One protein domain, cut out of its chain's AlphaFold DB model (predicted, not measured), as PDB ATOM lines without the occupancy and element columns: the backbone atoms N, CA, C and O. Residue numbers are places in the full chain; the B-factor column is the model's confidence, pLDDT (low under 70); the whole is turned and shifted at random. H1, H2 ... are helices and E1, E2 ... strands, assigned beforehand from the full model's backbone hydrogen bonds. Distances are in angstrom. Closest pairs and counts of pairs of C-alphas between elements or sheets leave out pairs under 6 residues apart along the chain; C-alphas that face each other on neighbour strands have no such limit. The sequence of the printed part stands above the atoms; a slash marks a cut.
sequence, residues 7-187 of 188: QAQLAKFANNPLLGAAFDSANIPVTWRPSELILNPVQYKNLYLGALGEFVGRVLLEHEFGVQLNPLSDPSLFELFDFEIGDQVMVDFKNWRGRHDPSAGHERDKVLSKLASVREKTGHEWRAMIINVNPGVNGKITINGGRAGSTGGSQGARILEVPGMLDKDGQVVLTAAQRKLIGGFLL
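AT A GLANCE: This is residues 7 to 187 of the 188 residues of an uncharacterized protein of Lactobacillus camelliae DSM 22697 = JCM 13995 (UniProt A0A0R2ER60). A twisted five-stranded sheet is the middle layer of three, with the long helix H3 and the last helix H5 over one face and H4 over the other. The small helices H1 and H2 form a corner off the sheet, beside H3, and residues 33 to 38, in the link from H2 to H3, stick out at the end away from the long loop of the E4 and E5 hairpin. The printed part has 181 residues, with five named helices and five named strands in the order H1 H2 H3 E1 E2 H4 E3 E4 E5 H5. The mixed sheet runs E1 E2 E3 E5 E4, and the class is mixed, helices and strands. The whole is compact, with a radius of gyration of the C-alphas of 17.1 A, but elongated, spanning 60 by 36 by 32 A.

IN THESE COORDINATES: The strands are E1, residues 83 to 85, E2, 89 to 94, 16.2 A long, E3, 127 to 132, 16.8 A, E5, 158 to 162, 13.2 A, and E4, 142 to 145. H3, residues 41 to 65, is 34.2 A long and begins at C-alpha 41 (284.981, 358.142, 214.178). H4, 104 to 122, is 26.5 A long. H5, 176 to 187, is 16.3 A long and ends at C-alpha 187 (270.869, 387.399, 236.766). H1 is residues 10 to 14, and H2 is 17 to 25.

HOW THE PARTS SIT: E2 and E3 are parallel, with N 92 and O 129 3.0 A apart, within hydrogen-bond range. E3 and E5 are parallel, with N 130 and O 160 at 2.8 A. The hairpins E1 and E2, and E4 and E5, are antiparallel, with N 85 and O 89 at 2.9 A and N 159 and O 144 at 2.8 A. E2, H4 and E3 make a strand-helix-strand unit, two parallel neighbour strands with a helix between, and its crossover is right-handed. H3 is over E2 at a height over the sheet of 6.9 A, its closest C-alphas being Glu 54 and Phe 93, 5.5 A. H5 is on the same face, over E3 and E5 at 10.0 A, and H4 is on the opposite face at 9.2 A. H2 touches residues 56 to 60 of H3 alone, Leu 19 and Val 56 being the closest C-alphas at 6.9 A, at a steep tilt of 58 degrees, opposite ways. H1 and H2 touch only at the corner, the C-alphas of Ala 14 and Gly 20 being 4.0 A apart. Every O i to N i+4 pair is within range in H1, H2, H4 and H5, and 19 of 21 in H3.

THE WHOLE: The C-alphas of Glu 36 and Thr 151 are the two farthest apart, 62.0 A. The printed part has no cut. The links H2 to H3, H3 to E1, E4 to E5 and E5 to H5 are long. The model's mean pLDDT over the printed part is 86.7, and residues 98 to 105 and 145 to 157 are under 70.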
ATOM      1  N   GLN A   7     278.488 354.303 223.728       89.81
ATOM      2  CA  GLN A   7     279.575 355.266 223.798       89.81
ATOM      3  C   GLN A   7     279.047 356.714 223.814       89.81
ATOM      4  O   GLN A   7     279.657 357.583 224.435       89.81
ATOM      5  N   ALA A   8     277.901 356.978 223.200       91.75
ATOM      6  CA  ALA A   8     277.227 358.269 223.272       91.75
ATOM      7  C   ALA A   8     276.399 358.455 224.557       91.75
ATOM      8  O   ALA A   8     275.907 359.548 224.810       91.75
ATOM      9  N   GLN A   9     276.268 357.411 225.386       93.19
ATOM     10  CA  GLN A   9     275.489 357.409 226.631       93.19
ATOM     11  C   GLN A   9     273.996 357.736 226.425       93.19
ATOM     12  O   GLN A   9     273.340 358.178 227.365       93.19
ATOM     13  N   LEU A  10     273.435 357.471 225.236       94.88
ATOM     14  CA  LEU A  10     272.068 357.885 224.873       94.88
ATOM     15  C   LEU A  10     271.010 357.334 225.830       94.88
ATOM     16  O   LEU A  10     270.180 358.091 226.325       94.88
ATOM     17  N   ALA A  11     271.092 356.046 226.170       94.44
ATOM     18  CA  ALA A  11     270.184 355.432 227.137       94.44
ATOM     19  C   ALA A  11     270.272 356.089 228.526       94.44
ATOM     20  O   ALA A  11     269.263 356.242 229.201       94.44
ATOM     21  N   LYS A  12     271.467 356.531 228.946       94.31
ATOM     22  CA  LYS A  12     271.633 357.220 230.234       94.31
ATOM     23  C   LYS A  12     271.011 358.609 230.213       94.31
ATOM     24  O   LYS A  12     270.388 358.982 231.193       94.31
ATOM     25  N   PHE A  13     271.159 359.357 229.120       95.31
ATOM     26  CA  PHE A  13     270.454 360.631 228.970       95.31
ATOM     27  C   PHE A  13     268.938 360.420 229.002       95.31
ATOM     28  O   PHE A  13     268.253 361.073 229.779       95.31
ATOM     29  N   ALA A  14     268.430 359.451 228.242       95.88
ATOM     30  CA  ALA A  14     267.000 359.170 228.144       95.88
ATOM     31  C   ALA A  14     266.362 358.610 229.429       95.88
ATOM     32  O   ALA A  14     265.146 358.684 229.579       95.88
ATOM     33  N   ASN A  15     267.153 358.097 230.379       95.25
ATOM     34  CA  ASN A  15     266.655 357.736 231.713       95.25
ATOM     35  C   ASN A  15     266.129 358.947 232.500       95.25
ATOM     36  O   ASN A  15     265.378 358.782 233.462       95.25
ATOM     37  N   ASN A  16     266.539 360.162 232.138       95.94
ATOM     38  CA  ASN A  16     265.927 361.376 232.651       95.94
ATOM     39  C   ASN A  16     264.595 361.613 231.923       95.94
ATOM     40  O   ASN A  16     264.629 361.789 230.707       95.94
ATOM     41  N   PRO A  17     263.440 361.683 232.611       96.06
ATOM     42  CA  PRO A  17     262.144 361.845 231.947       96.06
ATOM     43  C   PRO A  17     262.056 363.074 231.035       96.06
ATOM     44  O   PRO A  17     261.453 363.000 229.966       96.06
ATOM     45  N   LEU A  18     262.695 364.185 231.424       97.25
ATOM     46  CA  LEU A  18     262.748 365.405 230.620       97.25
ATOM     47  C   LEU A  18     263.515 365.171 229.314       97.25
ATOM     48  O   LEU A  18     263.036 365.519 228.237       97.25
ATOM     49  N   LEU A  19     264.703 364.567 229.404       97.56
ATOM     50  CA  LEU A  19     265.521 364.290 228.224       97.56
ATOM     51  C   LEU A  19     264.909 363.184 227.367       97.56
ATOM     52  O   LEU A  19     264.940 363.306 226.152       97.56
ATOM     53  N   GLY A  20     264.316 362.148 227.962       97.62
ATOM     54  CA  GLY A  20     263.591 361.107 227.235       97.62
ATOM     55  C   GLY A  20     262.489 361.706 226.359       97.62
ATOM     56  O   GLY A  20     262.496 361.509 225.148       97.62
ATOM     57  N   ALA A  21     261.630 362.548 226.943       98.06
ATOM     58  CA  ALA A  21     260.589 363.252 226.194       98.06
ATOM     59  C   ALA A  21     261.163 364.181 225.105       98.06
ATOM     60  O   ALA A  21     260.621 364.254 224.001       98.06
ATOM     61  N   ALA A  22     262.273 364.871 225.386       98.06
ATOM     62  CA  ALA A  22     262.934 365.725 224.401       98.06
ATOM     63  C   ALA A  22     263.533 364.919 223.233       98.06
ATOM     64  O   ALA A  22     263.423 365.342 222.082       98.06
ATOM     65  N   PHE A  23     264.135 363.758 223.505       97.94
ATOM     66  CA  PHE A  23     264.701 362.870 222.486       97.94
ATOM     67  C   PHE A  23     263.595 362.327 221.582       97.94
ATOM     68  O   PHE A  23     263.734 362.387 220.360       97.94
ATOM     69  N   ASP A  24     262.482 361.883 222.170       97.75
ATOM     70  CA  ASP A  24     261.311 361.411 221.429       97.75
ATOM     71  C   ASP A  24     260.736 362.523 220.542       97.75
ATOM     72  O   ASP A  24     260.547 362.330 219.341       97.75
ATOM     73  N   SER A  25     260.539 363.725 221.096       97.81
ATOM     74  CA  SER A  25     260.034 364.876 220.338       97.81
ATOM     75  C   SER A  25     260.959 365.290 219.188       97.81
ATOM     76  O   SER A  25     260.479 365.808 218.181       97.81
ATOM     77  N   ALA A  26     262.271 365.093 219.332       97.00
ATOM     78  CA  ALA A  26     263.269 365.406 218.312       97.00
ATOM     79  C   ALA A  26     263.557 364.231 217.355       97.00
ATOM     80  O   ALA A  26     264.383 364.373 216.455       97.00
ATOM     81  N   ASN A  27     262.889 363.081 217.524       96.06
ATOM     82  CA  ASN A  27     263.155 361.834 216.798       96.06
ATOM     83  C   ASN A  27     264.622 361.365 216.890       96.06
ATOM     84  O   ASN A  27     265.176 360.823 215.930       96.06
ATOM     85  N   ILE A  28     265.266 361.564 218.042       95.00
ATOM     86  CA  ILE A  28     266.642 361.120 218.289       95.00
ATOM     87  C   ILE A  28     266.605 359.695 218.862       95.00
ATOM     88  O   ILE A  28     266.138 359.495 219.984       95.00
ATOM     89  N   PRO A  29     267.119 358.677 218.145       93.94
ATOM     90  CA  PRO A  29     267.051 357.300 218.613       93.94
ATOM     91  C   PRO A  29     268.021 357.052 219.773       93.94
ATOM     92  O   PRO A  29     269.221 357.299 219.661       93.94
ATOM     93  N   VAL A  30     267.519 356.477 220.869       95.00
ATOM     94  CA  VAL A  30     268.324 356.134 222.063       95.00
ATOM     95  C   VAL A  30     269.096 354.819 221.935       95.00
ATOM     96  O   VAL A  30     269.998 354.536 222.723       95.00
ATOM     97  N   THR A  31     268.750 354.014 220.930       94.19
ATOM     98  CA  THR A  31     269.440 352.776 220.551       94.19
ATOM     99  C   THR A  31     269.687 352.784 219.053       94.19
ATOM    100  O   THR A  31     268.876 353.299 218.281       94.19
ATOM    101  N   TRP A  32     270.813 352.221 218.625       92.06
ATOM    102  CA  TRP A  32     271.163 352.148 217.211       92.06
ATOM    103  C   TRP A  32     271.020 350.726 216.701       92.06
ATOM    104  O   TRP A  32     271.344 349.763 217.393       92.06
ATOM    105  N   ARG A  33     270.538 350.601 215.467       89.94
ATOM    106  CA  ARG A  33     270.449 349.320 214.771       89.94
ATOM    107  C   ARG A  33     271.691 349.129 213.901       89.94
ATOM    108  O   ARG A  33     272.240 350.123 213.424       89.94
ATOM    109  N   PRO A  34     272.126 347.880 213.665       86.38
ATOM    110  CA  PRO A  34     273.146 347.598 212.666       86.38
ATOM    111  C   PRO A  34     272.780 348.207 211.308       86.38
ATOM    112  O   PRO A  34     271.616 348.197 210.907       86.38
ATOM    113  N   SER A  35     273.784 348.733 210.619       87.31
ATOM    114  CA  SER A  35     273.668 349.393 209.320       87.31
ATOM    115  C   SER A  35     274.927 349.094 208.511       87.31
ATOM    116  O   SER A  35     276.009 348.957 209.083       87.31
ATOM    117  N   GLU A  36     274.795 349.009 207.188       88.81
ATOM    118  CA  GLU A  36     275.939 348.849 206.277       88.81
ATOM    119  C   GLU A  36     276.860 350.076 206.293       88.81
ATOM    120  O   GLU A  36     278.056 349.978 206.027       88.81
ATOM    121  N   LEU A  37     276.298 351.235 206.646       86.19
ATOM    122  CA  LEU A  37     277.016 352.492 206.798       86.19
ATOM    123  C   LEU A  37     277.143 352.843 208.278       86.19
ATOM    124  O   LEU A  37     276.151 352.833 209.015       86.19
ATOM    125  N   ILE A  38     278.353 353.216 208.688       83.75
ATOM    126  CA  ILE A  38     278.651 353.737 210.021       83.75
ATOM    127  C   ILE A  38     279.204 355.157 209.909       83.75
ATOM    128  O   ILE A  38     279.952 355.479 208.985       83.75
ATOM    129  N   LEU A  39     278.857 356.006 210.878       88.19
ATOM    130  CA  LEU A  39     279.520 357.293 211.070       88.19
ATOM    131  C   LEU A  39     281.023 357.072 211.227       88.19
ATOM    132  O   LEU A  39     281.459 356.232 212.020       88.19
ATOM    133  N   ASN A  40     281.829 357.854 210.511       91.00
ATOM    134  CA  ASN A  40     283.263 357.774 210.726       91.00
ATOM    135  C   ASN A  40     283.604 358.282 212.151       91.00
ATOM    136  O   ASN A  40     282.905 359.153 212.686       91.00
ATOM    137  N   PRO A  41     284.670 357.773 212.795       91.25
ATOM    138  CA  PRO A  41     284.981 358.142 214.178       91.25
ATOM    139  C   PRO A  41     285.232 359.639 214.409       91.25
ATOM    140  O   PRO A  41     285.007 360.127 215.516       91.25
ATOM    141  N   VAL A  42     285.692 360.372 213.390       91.31
ATOM    142  CA  VAL A  42     285.970 361.813 213.482       91.31
ATOM    143  C   VAL A  42     284.667 362.609 213.535       91.31
ATOM    144  O   VAL A  42     284.497 363.431 214.427       91.31
ATOM    145  N   GLN A  43     283.724 362.323 212.638       92.31
ATOM    146  CA  GLN A  43     282.384 362.910 212.620       92.31
ATOM    147  C   GLN A  43     281.599 362.519 213.868       92.31
ATOM    148  O   GLN A  43     280.940 363.359 214.471       92.31
ATOM    149  N   TYR A  44     281.718 361.266 214.306       92.44
ATOM    150  CA  TYR A  44     281.108 360.827 215.554       92.44
ATOM    151  C   TYR A  44     281.604 361.659 216.747       92.44
ATOM    152  O   TYR A  44     280.806 362.190 217.514       92.44
ATOM    153  N   LYS A  45     282.924 361.825 216.883       89.00
ATOM    154  CA  LYS A  45     283.511 362.577 217.996       89.00
ATOM    155  C   LYS A  45     283.214 364.073 217.927       89.00
ATOM    156  O   LYS A  45     282.852 364.658 218.940       89.00
ATOM    157  N   ASN A  46     283.448 364.681 216.769       87.31
ATOM    158  CA  ASN A  46     283.525 366.135 216.646       87.31
ATOM    159  C   ASN A  46     282.187 366.772 216.263       87.31
ATOM    160  O   ASN A  46     282.000 367.943 216.552       87.31
ATOM    161  N   LEU A  47     281.283 366.027 215.619       90.81
ATOM    162  CA  LEU A  47     279.971 366.538 215.209       90.81
ATOM    163  C   LEU A  47     278.869 365.909 216.055       90.81
ATOM    164  O   LEU A  47     278.180 366.610 216.782       90.81
ATOM    165  N   TYR A  48     278.735 364.579 216.021       93.62
ATOM    166  CA  TYR A  48     277.610 363.905 216.674       93.62
ATOM    167  C   TYR A  48     277.608 364.106 218.196       93.62
ATOM    168  O   TYR A  48     276.599 364.516 218.760       93.62
ATOM    169  N   LEU A  49     278.731 363.847 218.877       92.31
ATOM    170  CA  LEU A  49     278.802 364.021 220.334       92.31
ATOM    171  C   LEU A  49     278.740 365.490 220.776       92.31
ATOM    172  O   LEU A  49     278.301 365.734 221.901       92.31
ATOM    173  N   GLY A  50     279.172 366.421 219.917       92.25
ATOM    174  CA  GLY A  50     279.046 367.867 220.129       92.25
ATOM    175  C   GLY A  50     277.582 368.295 220.089       92.25
ATOM    176  O   GLY A  50     277.041 368.685 221.117       92.25
ATOM    177  N   ALA A  51     276.905 368.034 218.967       94.50
ATOM    178  CA  ALA A  51     275.484 368.330 218.784       94.50
ATOM    179  C   ALA A  51     274.591 367.653 219.842       94.50
ATOM    180  O   ALA A  51     273.629 368.241 220.329       94.50
ATOM    181  N   LEU A  52     274.922 366.422 220.248       95.75
ATOM    182  CA  LEU A  52     274.242 365.749 221.357       95.75
ATOM    183  C   LEU A  52     274.449 366.487 222.688       95.75
ATOM    184  O   LEU A  52     273.514 366.598 223.479       95.75
ATOM    185  N   GLY A  53     275.671 366.958 222.945       94.88
ATOM    186  CA  GLY A  53     276.010 367.720 224.142       94.88
ATOM    187  C   GLY A  53     275.246 369.038 224.220       94.88
ATOM    188  O   GLY A  53     274.636 369.324 225.248       94.88
ATOM    189  N   GLU A  54     275.217 369.778 223.114       96.19
ATOM    190  CA  GLU A  54     274.447 371.013 222.943       96.19
ATOM    191  C   GLU A  54     272.949 370.781 223.153       96.19
ATOM    192  O   GLU A  54     272.307 371.495 223.923       96.19
ATOM    193  N   PHE A  55     272.389 369.741 222.526       97.31
ATOM    194  CA  PHE A  55     270.975 369.401 222.655       97.31
ATOM    195  C   PHE A  55     270.591 369.102 224.108       97.31
ATOM    196  O   PHE A  55     269.654 369.699 224.641       97.31
ATOM    197  N   VAL A  56     271.323 368.193 224.764       96.81
ATOM    198  CA  VAL A  56     271.069 367.816 226.161       96.81
ATOM    199  C   VAL A  56     271.251 369.017 227.082       96.81
ATOM    200  O   VAL A  56     270.413 369.273 227.945       96.81
ATOM    201  N   GLY A  57     272.348 369.749 226.900       96.62
ATOM    202  CA  GLY A  57     272.703 370.891 227.724       96.62
ATOM    203  C   GLY A  57     271.660 371.993 227.670       96.62
ATOM    204  O   GLY A  57     271.240 372.480 228.720       96.62
ATOM    205  N   ARG A  58     271.182 372.319 226.464       97.75
ATOM    206  CA  ARG A  58     270.111 373.292 226.262       97.75
ATOM    207  C   ARG A  58     268.840 372.880 226.996       97.75
ATOM    208  O   ARG A  58     268.359 373.646 227.823       97.75
ATOM    209  N   VAL A  59     268.342 371.663 226.764       97.94
ATOM    210  CA  VAL A  59     267.103 371.175 227.400       97.94
ATOM    211  C   VAL A  59     267.190 371.247 228.927       97.94
ATOM    212  O   VAL A  59     266.248 371.696 229.576       97.94
ATOM    213  N   LEU A  60     268.324 370.843 229.509       96.50
ATOM    214  CA  LEU A  60     268.521 370.911 230.957       96.50
ATOM    215  C   LEU A  60     268.593 372.352 231.459       96.50
ATOM    216  O   LEU A  60     267.940 372.684 232.441       96.50
ATOM    217  N   LEU A  61     269.398 373.207 230.829       96.62
ATOM    218  CA  LEU A  61     269.626 374.559 231.330       96.62
ATOM    219  C   LEU A  61     268.357 375.418 231.237       96.62
ATOM    220  O   LEU A  61     268.025 376.109 232.201       96.62
ATOM    221  N   GLU A  62     267.617 375.319 230.129       97.56
ATOM    222  CA  GLU A  62     266.338 376.016 229.950       97.56
ATOM    223  C   GLU A  62     265.300 375.548 230.979       97.56
ATOM    224  O   GLU A  62     264.655 376.375 231.622       97.56
ATOM    225  N   HIS A  63     265.182 374.234 231.212       96.44
ATOM    226  CA  HIS A  63     264.235 373.689 232.189       96.44
ATOM    227  C   HIS A  63     264.588 374.058 233.635       96.44
ATOM    228  O   HIS A  63     263.727 374.490 234.399       96.44
ATOM    229  N   GLU A  64     265.850 373.889 234.034       94.94
ATOM    230  CA  GLU A  64     266.260 374.043 235.433       94.94
ATOM    231  C   GLU A  64     266.296 375.506 235.898       94.94
ATOM    232  O   GLU A  64     266.181 375.758 237.100       94.94
ATOM    233  N   PHE A  65     266.473 376.458 234.974       95.69
ATOM    234  CA  PHE A  65     266.636 377.881 235.298       95.69
ATOM    235  C   PHE A  65     265.613 378.805 234.632       95.69
ATOM    236  O   PHE A  65     265.618 379.997 234.926       95.69
ATOM    237  N   GLY A  66     264.729 378.286 233.773       95.69
ATOM    238  CA  GLY A  66     263.709 379.090 233.094       95.69
ATOM    239  C   GLY A  66     264.298 380.142 232.152       95.69
ATOM    240  O   GLY A  66     263.697 381.197 231.959       95.69
ATOM    241  N   VAL A  67     265.491 379.881 231.613       96.00
ATOM    242  CA  VAL A  67     266.166 380.743 230.634       96.00
ATOM    243  C   VAL A  67     265.885 380.262 229.216       96.00
ATOM    244  O   VAL A  67     265.514 379.111 229.012       96.00
ATOM    245  N   GLN A  68     266.095 381.140 228.240       96.19
ATOM    246  CA  GLN A  68     266.065 380.794 226.824       96.19
ATOM    247  C   GLN A  68     267.485 380.871 226.267       96.19
ATOM    248  O   GLN A  68     268.149 381.898 226.419       96.19
ATOM    249  N   LEU A  69     267.939 379.793 225.631       97.31
ATOM    250  CA  LEU A  69     269.223 379.743 224.944       97.31
ATOM    251  C   LEU A  69     268.990 380.010 223.463       97.31
ATOM    252  O   LEU A  69     268.331 379.233 222.770       97.31
ATOM    253  N   ASN A  70     269.557 381.104 222.972       96.50
ATOM    254  CA  ASN A  70     269.462 381.482 221.574       96.50
ATOM    255  C   ASN A  70     270.721 381.020 220.836       96.50
ATOM    256  O   ASN A  70     271.830 381.254 221.322       96.50
ATOM    257  N   PRO A  71     270.591 380.349 219.679       94.81
ATOM    258  CA  PRO A  71     271.726 380.146 218.793       94.81
ATOM    259  C   PRO A  71     272.319 381.497 218.401       94.81
ATOM    260  O   PRO A  71     271.578 382.460 218.191       94.81
ATOM    261  N   LEU A  72     273.641 381.554 218.255       94.31
ATOM    262  CA  LEU A  72     274.310 382.770 217.806       94.31
ATOM    263  C   LEU A  72     273.787 383.168 216.420       94.31
ATOM    264  O   LEU A  72     273.715 382.339 215.512       94.31
ATOM    265  N   SER A  73     273.408 384.435 216.267       90.00
ATOM    266  CA  SER A  73     272.846 384.959 215.016       90.00
ATOM    267  C   SER A  73     273.889 385.648 214.132       90.00
ATOM    268  O   SER A  73     273.762 385.614 212.908       90.00
ATOM    269  N   ASP A  74     274.936 386.228 214.730       90.81
ATOM    270  CA  ASP A  74     276.059 386.829 214.009       90.81
ATOM    271  C   ASP A  74     277.066 385.747 213.570       90.81
ATOM    272  O   ASP A  74     277.713 385.129 214.426       90.81
ATOM    273  N   PRO A  75     277.287 385.555 212.253       92.25
ATOM    274  CA  PRO A  75     278.290 384.627 211.736       92.25
ATOM    275  C   PRO A  75     279.703 384.876 212.255       92.25
ATOM    276  O   PRO A  75     280.520 383.960 212.300       92.25
ATOM    277  N   SER A  76     280.008 386.111 212.656       91.94
ATOM    278  CA  SER A  76     281.312 386.477 213.197       91.94
ATOM    279  C   SER A  76     281.581 385.876 214.586       91.94
ATOM    280  O   SER A  76     282.742 385.866 215.013       91.94
ATOM    281  N   LEU A  77     280.534 385.384 215.260       92.19
ATOM    282  CA  LEU A  77     280.584 384.719 216.561       92.19
ATOM    283  C   LEU A  77     280.504 383.191 216.453       92.19
ATOM    284  O   LEU A  77     280.699 382.504 217.457       92.19
ATOM    285  N   PHE A  78     280.246 382.649 215.259       90.44
ATOM    286  CA  PHE A  78     280.206 381.203 215.052       90.44
ATOM    287  C   PHE A  78     281.535 380.567 215.488       90.44
ATOM    288  O   PHE A  78     282.593 381.189 215.407       90.44
ATOM    289  N   GLU A  79     281.470 379.332 215.991       87.94
ATOM    290  CA  GLU A  79     282.598 378.572 216.565       87.94
ATOM    291  C   GLU A  79     283.171 379.116 217.893       87.94
ATOM    292  O   GLU A  79     283.950 378.421 218.562       87.94
ATOM    293  N   LEU A  80     282.793 380.328 218.325       94.12
ATOM    294  CA  LEU A  80     283.225 380.857 219.619       94.12
ATOM    295  C   LEU A  80     282.455 380.199 220.761       94.12
ATOM    296  O   LEU A  80     283.078 379.709 221.700       94.12
ATOM    297  N   PHE A  81     281.132 380.158 220.678       95.94
ATOM    298  CA  PHE A  81     280.251 379.556 221.678       95.94
ATOM    299  C   PHE A  81     279.068 378.879 220.982       95.94
ATOM    300  O   PHE A  81     278.856 379.086 219.787       95.94
ATOM    301  N   ASP A  82     278.316 378.068 221.720       95.56
ATOM    302  CA  ASP A  82     277.192 377.317 221.160       95.56
ATOM    303  C   ASP A  82     275.912 378.166 221.178       95.56
ATOM    304  O   ASP A  82     275.141 378.180 220.217       95.56
ATOM    305  N   PHE A  83     275.700 378.910 222.270       97.50
ATOM    306  CA  PHE A  83     274.505 379.722 222.499       97.50
ATOM    307  C   PHE A  83     274.818 381.008 223.263       97.50
ATOM    308  O   PHE A  83     275.858 381.138 223.912       97.50
ATOM    309  N   GLU A  84     273.846 381.911 223.268       96.62
ATOM    310  CA  GLU A  84     273.776 383.067 224.154       96.62
ATOM    311  C   GLU A  84     272.484 383.053 224.983       96.62
ATOM    312  O   GLU A  84     271.461 382.489 224.586       96.62
ATOM    313  N   ILE A  85     272.530 383.674 226.159       95.94
ATOM    314  CA  ILE A  85     271.361 383.939 227.002       95.94
ATOM    315  C   ILE A  85     271.254 385.453 227.149       95.94
ATOM    316  O   ILE A  85     272.035 386.076 227.879       95.94
ATOM    317  N   GLY A  86     270.295 386.034 226.423       90.44
ATOM    318  CA  GLY A  86     270.237 387.481 226.206       90.44
ATOM    319  C   GLY A  86     271.558 388.024 225.649       90.44
ATOM    320  O   GLY A  86     272.320 387.288 225.031       90.44
ATOM    321  N   ASP A  87     271.863 389.283 225.961       88.94
ATOM    322  CA  ASP A  87     273.083 389.967 225.507       88.94
ATOM    323  C   ASP A  87     274.159 390.020 226.609       88.94
ATOM    324  O   ASP A  87     274.746 391.067 226.885       88.94
ATOM    325  N   GLN A  88     274.318 388.934 227.378       91.19
ATOM    326  CA  GLN A  88     275.149 388.965 228.594       91.19
ATOM    327  C   GLN A  88     275.959 387.699 228.877       91.19
ATOM    328  O   GLN A  88     277.025 387.776 229.505       91.19
ATOM    329  N   VAL A  89     275.452 386.523 228.499       95.69
ATOM    330  CA  VAL A  89     276.088 385.241 228.826       95.69
ATOM    331  C   VAL A  89     276.233 384.388 227.578       95.69
ATOM    332  O   VAL A  89     275.247 383.987 226.974       95.69
ATOM    333  N   MET A  90     277.476 384.059 227.252       97.06
ATOM    334  CA  MET A  90     277.841 383.053 226.266       97.06
ATOM    335  C   MET A  90     277.879 381.666 226.914       97.06
ATOM    336  O   MET A  90     278.385 381.512 228.029       97.06
ATOM    337  N   VAL A  91     277.372 380.645 226.228       97.25
ATOM    338  CA  VAL A  91     277.274 379.270 226.738       97.25
ATOM    339  C   VAL A  91     277.989 378.308 225.800       97.25
ATOM    340  O   VAL A  91     277.805 378.357 224.586       97.25
ATOM    341  N   ASP A  92     278.799 377.418 226.367       95.56
ATOM    342  CA  ASP A  92     279.464 376.340 225.635       95.56
ATOM    343  C   ASP A  92     279.314 375.021 226.417       95.56
ATOM    344  O   ASP A  92     279.620 374.915 227.615       95.56
ATOM    345  N   PHE A  93     278.767 374.019 225.733       94.81
ATOM    346  CA  PHE A  93     278.472 372.701 226.255       94.81
ATOM    347  C   PHE A  93     279.586 371.723 225.911       94.81
ATOM    348  O   PHE A  93     279.987 371.513 224.768       94.81
ATOM    349  N   LYS A  94     280.054 371.023 226.937       90.31
ATOM    350  CA  LYS A  94     281.029 369.949 226.808       90.31
ATOM    351  C   LYS A  94     280.352 368.605 227.027       90.31
ATOM    352  O   LYS A  94     279.470 368.453 227.864       90.31
ATOM    353  N   ASN A  95     280.815 367.598 226.296       85.00
ATOM    354  CA  ASN A  95     280.414 366.206 226.484       85.00
ATOM    355  C   ASN A  95     281.659 365.345 226.719       85.00
ATOM    356  O   ASN A  95     282.002 364.445 225.948       85.00
ATOM    357  N   TRP A  96     282.416 365.696 227.757       77.56
ATOM    358  CA  TRP A  96     283.711 365.087 228.043       77.56
ATOM    359  C   TRP A  96     283.596 364.008 229.113       77.56
ATOM    360  O   TRP A  96     282.875 364.160 230.098       77.56
ATOM    361  N   ARG A  97     284.368 362.931 228.948       72.19
ATOM    362  CA  ARG A  97     284.475 361.844 229.928       72.19
ATOM    363  C   ARG A  97     285.690 362.040 230.835       72.19
ATOM    364  O   ARG A  97     286.771 362.343 230.339       72.19
ATOM    365  N   GLY A  98     285.532 361.743 232.127       62.56
ATOM    366  CA  GLY A  98     286.623 361.713 233.113       62.56
ATOM    367  C   GLY A  98     286.678 362.934 234.038       62.56
ATOM    368  O   GLY A  98     285.913 363.883 233.879       62.56
ATOM    369  N   ARG A  99     287.573 362.894 235.039       51.16
ATOM    370  CA  ARG A  99     287.872 364.070 235.873       51.16
ATOM    371  C   ARG A  99     288.670 365.064 235.041       51.16
ATOM    372  O   ARG A  99     289.716 364.713 234.504       51.16
ATOM    373  N   HIS A 100     288.174 366.288 234.960       53.03
ATOM    374  CA  HIS A 100     288.904 367.401 234.378       53.03
ATOM    375  C   HIS A 100     290.070 367.790 235.309       53.03
ATOM    376  O   HIS A 100     289.832 368.228 236.431       53.03
ATOM    377  N   ASP A 101     291.311 367.595 234.865       50.88
ATOM    378  CA  ASP A 101     292.575 367.905 235.562       50.88
ATOM    379  C   ASP A 101     293.700 367.885 234.497       50.88
ATOM    380  O   ASP A 101     293.550 367.104 233.550       50.88
ATOM    381  N   PRO A 102     294.843 368.611 234.535       38.69
ATOM    382  CA  PRO A 102     295.288 369.847 235.206       38.69
ATOM    383  C   PRO A 102     295.536 371.027 234.219       38.69
ATOM    384  O   PRO A 102     296.085 372.062 234.595       38.69
ATOM    385  N   SER A 103     295.125 370.930 232.946       47.41
ATOM    386  CA  SER A 103     295.250 372.006 231.933       47.41
ATOM    387  C   SER A 103     294.185 373.105 232.051       47.41
ATOM    388  O   SER A 103     294.009 373.904 231.131       47.41
ATOM    389  N   ALA A 104     293.474 373.168 233.180       59.00
ATOM    390  CA  ALA A 104     292.361 374.086 233.404       59.00
ATOM    391  C   ALA A 104     292.757 375.572 233.276       59.00
ATOM    392  O   ALA A 104     291.896 376.406 233.041       59.00
ATOM    393  N   GLY A 105     294.045 375.917 233.396       63.53
ATOM    394  CA  GLY A 105     294.549 377.245 233.017       63.53
ATOM    395  C   GLY A 105     294.428 377.505 231.512       63.53
ATOM    396  O   GLY A 105     293.741 378.432 231.110       63.53
ATOM    397  N   HIS A 106     294.985 376.620 230.681       72.50
ATOM    398  CA  HIS A 106     294.971 376.763 229.219       72.50
ATOM    399  C   HIS A 106     293.555 376.754 228.629       72.50
ATOM    400  O   HIS A 106     293.277 377.495 227.691       72.50
ATOM    401  N   GLU A 107     292.648 375.926 229.157       77.75
ATOM    402  CA  GLU A 107     291.251 375.937 228.702       77.75
ATOM    403  C   GLU A 107     290.530 377.230 229.113       77.75
ATOM    404  O   GLU A 107     289.787 377.796 228.313       77.75
ATOM    405  N   ARG A 108     290.812 377.774 230.304       83.69
ATOM    406  CA  ARG A 108     290.278 379.083 230.710       83.69
ATOM    407  C   ARG A 108     290.844 380.217 229.870       83.69
ATOM    408  O   ARG A 108     290.082 381.086 229.469       83.69
ATOM    409  N   ASP A 109     292.133 380.186 229.546       86.06
ATOM    410  CA  ASP A 109     292.765 381.194 228.693       86.06
ATOM    411  C   ASP A 109     292.129 381.217 227.295       86.06
ATOM    412  O   ASP A 109     291.867 382.289 226.747       86.06
ATOM    413  N   LYS A 110     291.780 380.044 226.745       89.00
ATOM    414  CA  LYS A 110     291.004 379.952 225.498       89.00
ATOM    415  C   LYS A 110     289.622 380.584 225.636       89.00
ATOM    416  O   LYS A 110     289.214 381.333 224.755       89.00
ATOM    417  N   VAL A 111     288.904 380.309 226.725       91.44
ATOM    418  CA  VAL A 111     287.577 380.901 226.968       91.44
ATOM    419  C   VAL A 111     287.674 382.420 227.144       91.44
ATOM    420  O   VAL A 111     286.866 383.149 226.575       91.44
ATOM    421  N   LEU A 112     288.689 382.921 227.853       91.00
ATOM    422  CA  LEU A 112     288.951 384.357 227.980       91.00
ATOM    423  C   LEU A 112     289.276 384.998 226.624       91.00
ATOM    424  O   LEU A 112     288.791 386.088 226.335       91.00
ATOM    425  N   SER A 113     290.047 384.321 225.770       92.06
ATOM    426  CA  SER A 113     290.333 384.785 224.407       92.06
ATOM    427  C   SER A 113     289.080 384.811 223.524       92.06
ATOM    428  O   SER A 113     288.868 385.783 222.792       92.06
ATOM    429  N   LYS A 114     288.206 383.800 223.638       94.31
ATOM    430  CA  LYS A 114     286.887 383.797 222.990       94.31
ATOM    431  C   LYS A 114     286.044 384.983 223.470       94.31
ATOM    432  O   LYS A 114     285.559 385.737 222.636       94.31
ATOM    433  N   LEU A 115     285.939 385.212 224.784       94.44
ATOM    434  CA  LEU A 115     285.212 386.358 225.351       94.44
ATOM    435  C   LEU A 115     285.777 387.707 224.891       94.44
ATOM    436  O   LEU A 115     285.009 388.603 224.558       94.44
ATOM    437  N   ALA A 116     287.102 387.852 224.817       92.81
ATOM    438  CA  ALA A 116     287.728 389.061 224.287       92.81
ATOM    439  C   ALA A 116     287.345 389.304 222.816       92.81
ATOM    440  O   ALA A 116     287.046 390.437 222.445       92.81
ATOM    441  N   SER A 117     287.289 388.238 222.010       94.38
ATOM    442  CA  SER A 117     286.859 388.304 220.606       94.38
ATOM    443  C   SER A 117     285.382 388.689 220.489       94.38
ATOM    444  O   SER A 117     285.034 389.553 219.688       94.38
ATOM    445  N   VAL A 118     284.512 388.097 221.316       94.56
ATOM    446  CA  VAL A 118     283.089 388.467 221.392       94.56
ATOM    447  C   VAL A 118     282.944 389.942 221.770       94.56
ATOM    448  O   VAL A 118     282.202 390.669 221.115       94.56
ATOM    449  N   ARG A 119     283.684 390.418 222.780       93.50
ATOM    450  CA  ARG A 119     283.663 391.826 223.198       93.50
ATOM    451  C   ARG A 119     284.075 392.764 222.069       93.50
ATOM    452  O   ARG A 119     283.432 393.786 221.868       93.50
ATOM    453  N   GLU A 120     285.145 392.442 221.347       93.94
ATOM    454  CA  GLU A 120     285.610 393.257 220.218       93.94
ATOM    455  C   GLU A 120     284.542 393.370 219.121       93.94
ATOM    456  O   GLU A 120     284.339 394.447 218.566       93.94
ATOM    457  N   LYS A 121     283.819 392.278 218.857       93.62
ATOM    458  CA  LYS A 121     282.772 392.211 217.826       93.62
ATOM    459  C   LYS A 121     281.463 392.884 218.244       93.62
ATOM    460  O   LYS A 121     280.807 393.502 217.414       93.62
ATOM    461  N   THR A 122     281.087 392.776 219.518       92.25
ATOM    462  CA  THR A 122     279.778 393.224 220.039       92.25
ATOM    463  C   THR A 122     279.828 394.562 220.783       92.25
ATOM    464  O   THR A 122     278.791 395.169 221.048       92.25
ATOM    465  N   GLY A 123     281.022 395.038 221.144       91.81
ATOM    466  CA  GLY A 123     281.241 396.319 221.816       91.81
ATOM    467  C   GLY A 123     280.914 396.352 223.314       91.81
ATOM    468  O   GLY A 123     280.977 397.426 223.910       91.81
ATOM    469  N   HIS A 124     280.578 395.221 223.941       89.38
ATOM    470  CA  HIS A 124     280.260 395.147 225.372       89.38
ATOM    471  C   HIS A 124     280.810 393.875 226.029       89.38
ATOM    472  O   HIS A 124     281.225 392.936 225.354       89.38
ATOM    473  N   GLU A 125     280.892 393.877 227.361       90.44
ATOM    474  CA  GLU A 125     281.444 392.761 228.134       90.44
ATOM    475  C   GLU A 125     280.460 391.591 228.208       90.44
ATOM    476  O   GLU A 125     279.273 391.780 228.464       90.44
ATOM    477  N   TRP A 126     280.992 390.379 228.063       93.31
ATOM    478  CA  TRP A 126     280.242 389.134 228.176       93.31
ATOM    479  C   TRP A 126     280.816 388.256 229.278       93.31
ATOM    480  O   TRP A 126     282.007 388.296 229.605       93.31
ATOM    481  N   ARG A 127     279.962 387.398 229.826       94.56
ATOM    482  CA  ARG A 127     280.368 386.292 230.694       94.56
ATOM    483  C   ARG A 127     280.278 384.980 229.931       94.56
ATOM    484  O   ARG A 127     279.505 384.874 228.988       94.56
ATOM    485  N   ALA A 128     281.032 383.973 230.357       95.56
ATOM    486  CA  ALA A 128     280.953 382.632 229.785       95.56
ATOM    487  C   ALA A 128     280.465 381.617 230.814       95.56
ATOM    488  O   ALA A 128     280.878 381.641 231.974       95.56
ATOM    489  N   MET A 129     279.655 380.671 230.362       95.44
ATOM    490  CA  MET A 129     279.269 379.494 231.115       95.44
ATOM    491  C   MET A 129     279.692 378.242 230.348       95.44
ATOM    492  O   MET A 129     279.251 378.015 229.226       95.44
ATOM    493  N   ILE A 130     280.558 377.435 230.960       94.19
ATOM    494  CA  ILE A 130     281.060 376.181 230.392       94.19
ATOM    495  C   ILE A 130     280.434 375.025 231.163       94.19
ATOM    496  O   ILE A 130     280.686 374.871 232.362       94.19
ATOM    497  N   ILE A 131     279.614 374.218 230.496       92.88
ATOM    498  CA  ILE A 131     278.804 373.183 231.149       92.88
ATOM    499  C   ILE A 131     279.139 371.827 230.560       92.88
ATOM    500  O   ILE A 131     278.872 371.571 229.392       92.88
ATOM    501  N   ASN A 132     279.661 370.914 231.374       91.38
ATOM    502  CA  ASN A 132     279.765 369.523 230.963       91.38
ATOM    503  C   ASN A 132     278.453 368.786 231.257       91.38
ATOM    504  O   ASN A 132     277.981 368.762 232.395       91.38
ATOM    505  N   VAL A 133     277.878 368.151 230.241       91.62
ATOM    506  CA  VAL A 133     276.611 367.417 230.363       91.62
ATOM    507  C   VAL A 133     276.811 365.926 230.618       91.62
ATOM    508  O   VAL A 133     275.841 365.207 230.839       91.62
ATOM    509  N   ASN A 134     278.052 365.431 230.580       88.12
ATOM    510  CA  ASN A 134     278.309 363.998 230.637       88.12
ATOM    511  C   ASN A 134     277.827 363.358 231.968       88.12
ATOM    512  O   ASN A 134     278.264 363.790 233.041       88.12
ATOM    513  N   PRO A 135     276.984 362.304 231.920       83.94
ATOM    514  CA  PRO A 135     276.464 361.625 233.104       83.94
ATOM    515  C   PRO A 135     277.560 361.050 234.005       83.94
ATOM    516  O   PRO A 135     278.380 360.232 233.575       83.94
ATOM    517  N   GLY A 136     277.524 361.414 235.286       79.44
ATOM    518  CA  GLY A 136     278.408 360.887 236.326       79.44
ATOM    519  C   GLY A 136     279.735 361.629 236.470       79.44
ATOM    520  O   GLY A 136     280.560 361.232 237.299       79.44
ATOM    521  N   VAL A 137     279.952 362.705 235.708       78.94
ATOM    522  CA  VAL A 137     281.045 363.637 235.992       78.94
ATOM    523  C   VAL A 137     280.601 364.545 237.130       78.94
ATOM    524  O   VAL A 137     279.607 365.247 237.027       78.94
ATOM    525  N   ASN A 138     281.344 364.522 238.234       70.56
ATOM    526  CA  ASN A 138     281.080 365.358 239.397       70.56
ATOM    527  C   ASN A 138     282.299 366.224 239.693       70.56
ATOM    528  O   ASN A 138     283.444 365.777 239.578       70.56
ATOM    529  N   GLY A 139     282.055 367.451 240.137       73.62
ATOM    530  CA  GLY A 139     283.101 368.374 240.546       73.62
ATOM    531  C   GLY A 139     282.529 369.597 241.247       73.62
ATOM    532  O   GLY A 139     281.315 369.786 241.338       73.62
ATOM    533  N   LYS A 140     283.421 370.450 241.745       78.69
ATOM    534  CA  LYS A 140     283.031 371.730 242.329       78.69
ATOM    535  C   LYS A 140     282.705 372.712 241.202       78.69
ATOM    536  O   LYS A 140     283.526 372.895 240.311       78.69
ATOM    537  N   ILE A 141     281.538 373.355 241.266       82.88
ATOM    538  CA  ILE A 141     281.239 374.503 240.400       82.88
ATOM    539  C   ILE A 141     282.177 375.644 240.786       82.88
ATOM    540  O   ILE A 141     282.328 375.943 241.975       82.88
ATOM    541  N   THR A 142     282.809 376.269 239.799       84.19
ATOM    542  CA  THR A 142     283.738 377.379 240.040       84.19
ATOM    543  C   THR A 142     283.344 378.603 239.234       84.19
ATOM    544  O   THR A 142     282.902 378.476 238.098       84.19
ATOM    545  N   ILE A 143     283.505 379.781 239.836       81.75
ATOM    546  CA  ILE A 143     283.428 381.069 239.148       81.75
ATOM    547  C   ILE A 143     284.833 381.650 239.170       81.75
ATOM    548  O   ILE A 143     285.407 381.838 240.243       81.75
ATOM    549  N   ASN A 144     285.378 381.923 237.992       82.00
ATOM    550  CA  ASN A 144     286.708 382.488 237.823       82.00
ATOM    551  C   ASN A 144     286.585 383.849 237.136       82.00
ATOM    552  O   ASN A 144     285.872 383.983 236.146       82.00
ATOM    553  N   GLY A 145     287.274 384.859 237.665       68.88
ATOM    554  CA  GLY A 145     287.393 386.169 237.028       68.88
ATOM    555  C   GLY A 145     288.707 386.275 236.260       68.88
ATOM    556  O   GLY A 145     289.770 385.970 236.801       68.88
ATOM    557  N   GLY A 146     288.643 386.730 235.013       55.50
ATOM    558  CA  GLY A 146     289.795 387.175 234.250       55.50
ATOM    559  C   GLY A 146     290.234 388.552 234.739       55.50
ATOM    560  O   GLY A 146     289.461 389.512 234.708       55.50
ATOM    561  N   ARG A 147     291.492 388.679 235.175       47.19
ATOM    562  CA  ARG A 147     292.129 389.994 235.305       47.19
ATOM    563  C   ARG A 147     292.427 390.508 233.897       47.19
ATOM    564  O   ARG A 147     293.518 390.280 233.384       47.19
ATOM    565  N   ALA A 148     291.477 391.199 233.272       40.06
ATOM    566  CA  ALA A 148     291.847 392.140 232.223       40.06
ATOM    567  C   ALA A 148     292.696 393.236 232.890       40.06
ATOM    568  O   ALA A 148     292.346 393.733 233.961       40.06
ATOM    569  N   GLY A 149     293.871 393.518 232.333       38.56
ATOM    570  CA  GLY A 149     294.833 394.445 232.919       38.56
ATOM    571  C   GLY A 149     294.238 395.818 233.261       38.56
ATOM    572  O   GLY A 149     293.385 396.339 232.554       38.56
ATOM    573  N   SER A 150     294.779 396.385 234.346       37.12
ATOM    574  CA  SER A 150     294.742 397.789 234.789       37.12
ATOM    575  C   SER A 150     293.390 398.443 235.131       37.12
ATOM    576  O   SER A 150     292.581 398.764 234.274       37.12
ATOM    577  N   THR A 151     293.271 398.759 236.429       39.72
ATOM    578  CA  THR A 151     292.681 399.985 237.008       39.72
ATOM    579  C   THR A 151     291.333 400.462 236.467       39.72
ATOM    580  O   THR A 151     291.274 401.254 235.533       39.72
ATOM    581  N   GLY A 152     290.270 400.122 237.202       35.19
ATOM    582  CA  GLY A 152     289.035 400.906 237.228       35.19
ATOM    583  C   GLY A 152     287.769 400.079 237.037       35.19
ATOM    584  O   GLY A 152     287.370 399.828 235.910       35.19
ATOM    585  N   GLY A 153     287.125 399.699 238.145       36.50
ATOM    586  CA  GLY A 153     285.666 399.524 238.267       36.50
ATOM    587  C   GLY A 153     284.930 398.453 237.446       36.50
ATOM    588  O   GLY A 153     283.790 398.154 237.783       36.50
ATOM    589  N   SER A 154     285.532 397.857 236.421       42.72
ATOM    590  CA  SER A 154     284.916 396.802 235.615       42.72
ATOM    591  C   SER A 154     285.105 395.445 236.299       42.72
ATOM    592  O   SER A 154     286.233 395.022 236.570       42.72
ATOM    593  N   GLN A 155     284.002 394.762 236.614       54.56
ATOM    594  CA  GLN A 155     284.027 393.335 236.941       54.56
ATOM    595  C   GLN A 155     284.521 392.603 235.685       54.56
ATOM    596  O   GLN A 155     283.741 392.377 234.767       54.56
ATOM    597  N   GLY A 156     285.824 392.313 235.604       61.53
ATOM    598  CA  GLY A 156     286.434 391.682 234.427       61.53
ATOM    599  C   GLY A 156     285.747 390.371 234.030       61.53
ATOM    600  O   GLY A 156     285.064 389.768 234.854       61.53
ATOM    601  N   ALA A 157     285.941 389.936 232.779       69.12
ATOM    602  CA  ALA A 157     285.343 388.732 232.192       69.12
ATOM    603  C   ALA A 157     285.221 387.566 233.193       69.12
ATOM    604  O   ALA A 157     286.211 387.162 233.806       69.12
ATOM    605  N   ARG A 158     284.014 387.017 233.369       86.44
ATOM    606  CA  ARG A 158     283.751 385.939 234.340       86.44
ATOM    607  C   ARG A 158     283.379 384.649 233.633       86.44
ATOM    608  O   ARG A 158     282.595 384.658 232.689       86.44
ATOM    609  N   ILE A 159     283.934 383.548 234.124       91.88
ATOM    610  CA  ILE A 159     283.703 382.201 233.616       91.88
ATOM    611  C   ILE A 159     283.097 381.363 234.739       91.88
ATOM    612  O   ILE A 159     283.738 381.158 235.773       91.88
ATOM    613  N   LEU A 160     281.882 380.869 234.525       92.56
ATOM    614  CA  LEU A 160     281.235 379.863 235.360       92.56
ATOM    615  C   LEU A 160     281.477 378.479 234.752       92.56
ATOM    616  O   LEU A 160     281.060 378.205 233.633       92.56
ATOM    617  N   GLU A 161     282.128 377.592 235.496       91.81
ATOM    618  CA  GLU A 161     282.376 376.210 235.075       91.81
ATOM    619  C   GLU A 161     281.492 375.252 235.875       91.81
ATOM    620  O   GLU A 161     281.621 375.146 237.101       91.81
ATOM    621  N   VAL A 162     280.619 374.527 235.173       90.88
ATOM    622  CA  VAL A 162     279.749 373.484 235.721       90.88
ATOM    623  C   VAL A 162     280.289 372.122 235.261       90.88
ATOM    624  O   VAL A 162     280.088 371.732 234.112       90.88
ATOM    625  N   PRO A 163     281.000 371.375 236.125       85.69
ATOM    626  CA  PRO A 163     281.710 370.154 235.729       85.69
ATOM    627  C   PRO A 163     280.790 368.967 235.425       85.69
ATOM    628  O   PRO A 163     281.257 367.973 234.873       85.69
ATOM    629  N   GLY A 164     279.515 369.061 235.795       87.69
ATOM    630  CA  GLY A 164     278.503 368.045 235.552       87.69
ATOM    631  C   GLY A 164     277.150 368.469 236.105       87.69
ATOM    632  O   GLY A 164     277.078 369.044 237.193       87.69
ATOM    633  N   MET A 165     276.087 368.189 235.354       87.94
ATOM    634  CA  MET A 165     274.703 368.387 235.804       87.94
ATOM    635  C   MET A 165     273.992 367.076 236.140       87.94
ATOM    636  O   MET A 165     273.028 367.098 236.902       87.94
ATOM    637  N   LEU A 166     274.463 365.955 235.586       91.62
ATOM    638  CA  LEU A 166     273.806 364.656 235.664       91.62
ATOM    639  C   LEU A 166     274.646 363.642 236.446       91.62
ATOM    640  O   LEU A 166     275.864 363.567 236.266       91.62
ATOM    641  N   ASP A 167     274.002 362.803 237.252       90.25
ATOM    642  CA  ASP A 167     274.646 361.626 237.833       90.25
ATOM    643  C   ASP A 167     274.830 360.493 236.814       90.25
ATOM    644  O   ASP A 167     274.517 360.611 235.629       90.25
ATOM    645  N   LYS A 168     275.378 359.365 237.275       89.75
ATOM    646  CA  LYS A 168     275.653 358.189 236.436       89.75
ATOM    647  C   LYS A 168     274.394 357.551 235.828       89.75
ATOM    648  O   LYS A 168     274.535 356.795 234.862       89.75
ATOM    649  N   ASP A 169     273.226 357.836 236.402       89.88
ATOM    650  CA  ASP A 169     271.917 357.305 236.023       89.88
ATOM    651  C   ASP A 169     271.109 358.329 235.198       89.88
ATOM    652  O   ASP A 169     269.983 358.040 234.794       89.88
ATOM    653  N   GLY A 170     271.700 359.495 234.899       89.62
ATOM    654  CA  GLY A 170     271.114 360.554 234.077       89.62
ATOM    655  C   GLY A 170     270.265 361.561 234.849       89.62
ATOM    656  O   GLY A 170     269.665 362.438 234.235       89.62
ATOM    657  N   GLN A 171     270.194 361.476 236.177       92.56
ATOM    658  CA  GLN A 171     269.361 362.376 236.975       92.56
ATOM    659  C   GLN A 171     270.101 363.675 237.289       92.56
ATOM    660  O   GLN A 171     271.314 363.673 237.492       92.56
ATOM    661  N   VAL A 172     269.376 364.796 237.341       91.56
ATOM    662  CA  VAL A 172     269.973 366.092 237.691       91.56
ATOM    663  C   VAL A 172     270.393 366.092 239.162       91.56
ATOM    664  O   VAL A 172     269.574 365.836 240.042       91.56
ATOM    665  N   VAL A 173     271.653 366.442 239.447       88.62
ATOM    666  CA  VAL A 173     272.234 366.390 240.809       88.62
ATOM    667  C   VAL A 173     272.763 367.726 241.328       88.62
ATOM    668  O   VAL A 173     273.644 367.785 242.186       88.62
ATOM    669  N   LEU A 174     272.190 368.832 240.855       89.75
ATOM    670  CA  LEU A 174     272.509 370.161 241.372       89.75
ATOM    671  C   LEU A 174     271.903 370.383 242.766       89.75
ATOM    672  O   LEU A 174     270.682 370.376 242.947       89.75
ATOM    673  N   THR A 175     272.762 370.667 243.746       90.75
ATOM    674  CA  THR A 175     272.351 371.087 245.093       90.75
ATOM    675  C   THR A 175     271.678 372.463 245.069       90.75
ATOM    676  O   THR A 175     271.924 373.276 244.177       90.75
ATOM    677  N   ALA A 176     270.887 372.786 246.096       91.12
ATOM    678  CA  ALA A 176     270.263 374.109 246.228       91.12
ATOM    679  C   ALA A 176     271.287 375.262 246.193       91.12
ATOM    680  O   ALA A 176     271.037 376.301 245.585       91.12
ATOM    681  N   ALA A 177     272.469 375.065 246.787       89.56
ATOM    682  CA  ALA A 177     273.552 376.045 246.752       89.56
ATOM    683  C   ALA A 177     274.112 376.240 245.334       89.56
ATOM    684  O   ALA A 177     274.328 377.374 244.911       89.56
ATOM    685  N   GLN A 178     274.301 375.154 244.579       90.44
ATOM    686  CA  GLN A 178     274.744 375.216 243.183       90.44
ATOM    687  C   GLN A 178     273.702 375.891 242.288       90.44
ATOM    688  O   GLN A 178     274.063 376.746 241.487       90.44
ATOM    689  N   ARG A 179     272.413 375.578 242.469       92.94
ATOM    690  CA  ARG A 179     271.308 376.235 241.753       92.94
ATOM    691  C   ARG A 179     271.277 377.732 242.022       92.94
ATOM    692  O   ARG A 179     271.217 378.517 241.087       92.94
ATOM    693  N   LYS A 180     271.391 378.137 243.290       91.25
ATOM    694  CA  LYS A 180     271.456 379.555 243.660       91.25
ATOM    695  C   LYS A 180     272.665 380.254 243.034       91.25
ATOM    696  O   LYS A 180     272.544 381.396 242.614       91.25
ATOM    697  N   LEU A 181     273.812 379.580 242.967       90.62
ATOM    698  CA  LEU A 181     275.028 380.128 242.369       90.62
ATOM    699  C   LEU A 181     274.891 380.304 240.849       90.62
ATOM    700  O   LEU A 181     275.195 381.384 240.352       90.62
ATOM    701  N   ILE A 182     274.400 379.289 240.129       92.69
ATOM    702  CA  ILE A 182     274.168 379.378 238.677       92.69
ATOM    703  C   ILE A 182     273.095 380.433 238.375       92.69
ATOM    704  O   ILE A 182     273.313 381.307 237.544       92.69
ATOM    705  N   GLY A 183     271.970 380.404 239.095       92.62
ATOM    706  CA  GLY A 183     270.899 381.388 238.935       92.62
ATOM    707  C   GLY A 183     271.360 382.813 239.244       92.62
ATOM    708  O   GLY A 183     270.998 383.735 238.529       92.62
ATOM    709  N   GLY A 184     272.214 382.995 240.257       90.88
ATOM    710  CA  GLY A 184     272.856 384.280 240.529       90.88
ATOM    711  C   GLY A 184     273.689 384.754 239.343       90.88
ATOM    712  O   GLY A 184     273.469 385.853 238.861       90.88
ATOM    713  N   PHE A 185     274.575 383.906 238.814       91.81
ATOM    714  CA  PHE A 185     275.410 384.238 237.654       91.81
ATOM    715  C   PHE A 185     274.605 384.603 236.398       91.81
ATOM    716  O   PHE A 185     275.060 385.414 235.602       91.81
ATOM    717  N   LEU A 186     273.421 384.015 236.218       90.69
ATOM    718  CA  LEU A 186     272.516 384.316 235.106       90.69
ATOM    719  C   LEU A 186     271.794 385.669 235.241       90.69
ATOM    720  O   LEU A 186     271.311 386.183 234.239       90.69
ATOM    721  N   LEU A 187     271.688 386.218 236.458       85.38
ATOM    722  CA  LEU A 187     270.869 387.399 236.766       85.38
ATOM    723  C   LEU A 187     271.660 388.687 237.036       85.38
ATOM    724  O   LEU A 187     271.031 389.741 237.119       85.38
TER     725      LEU A 187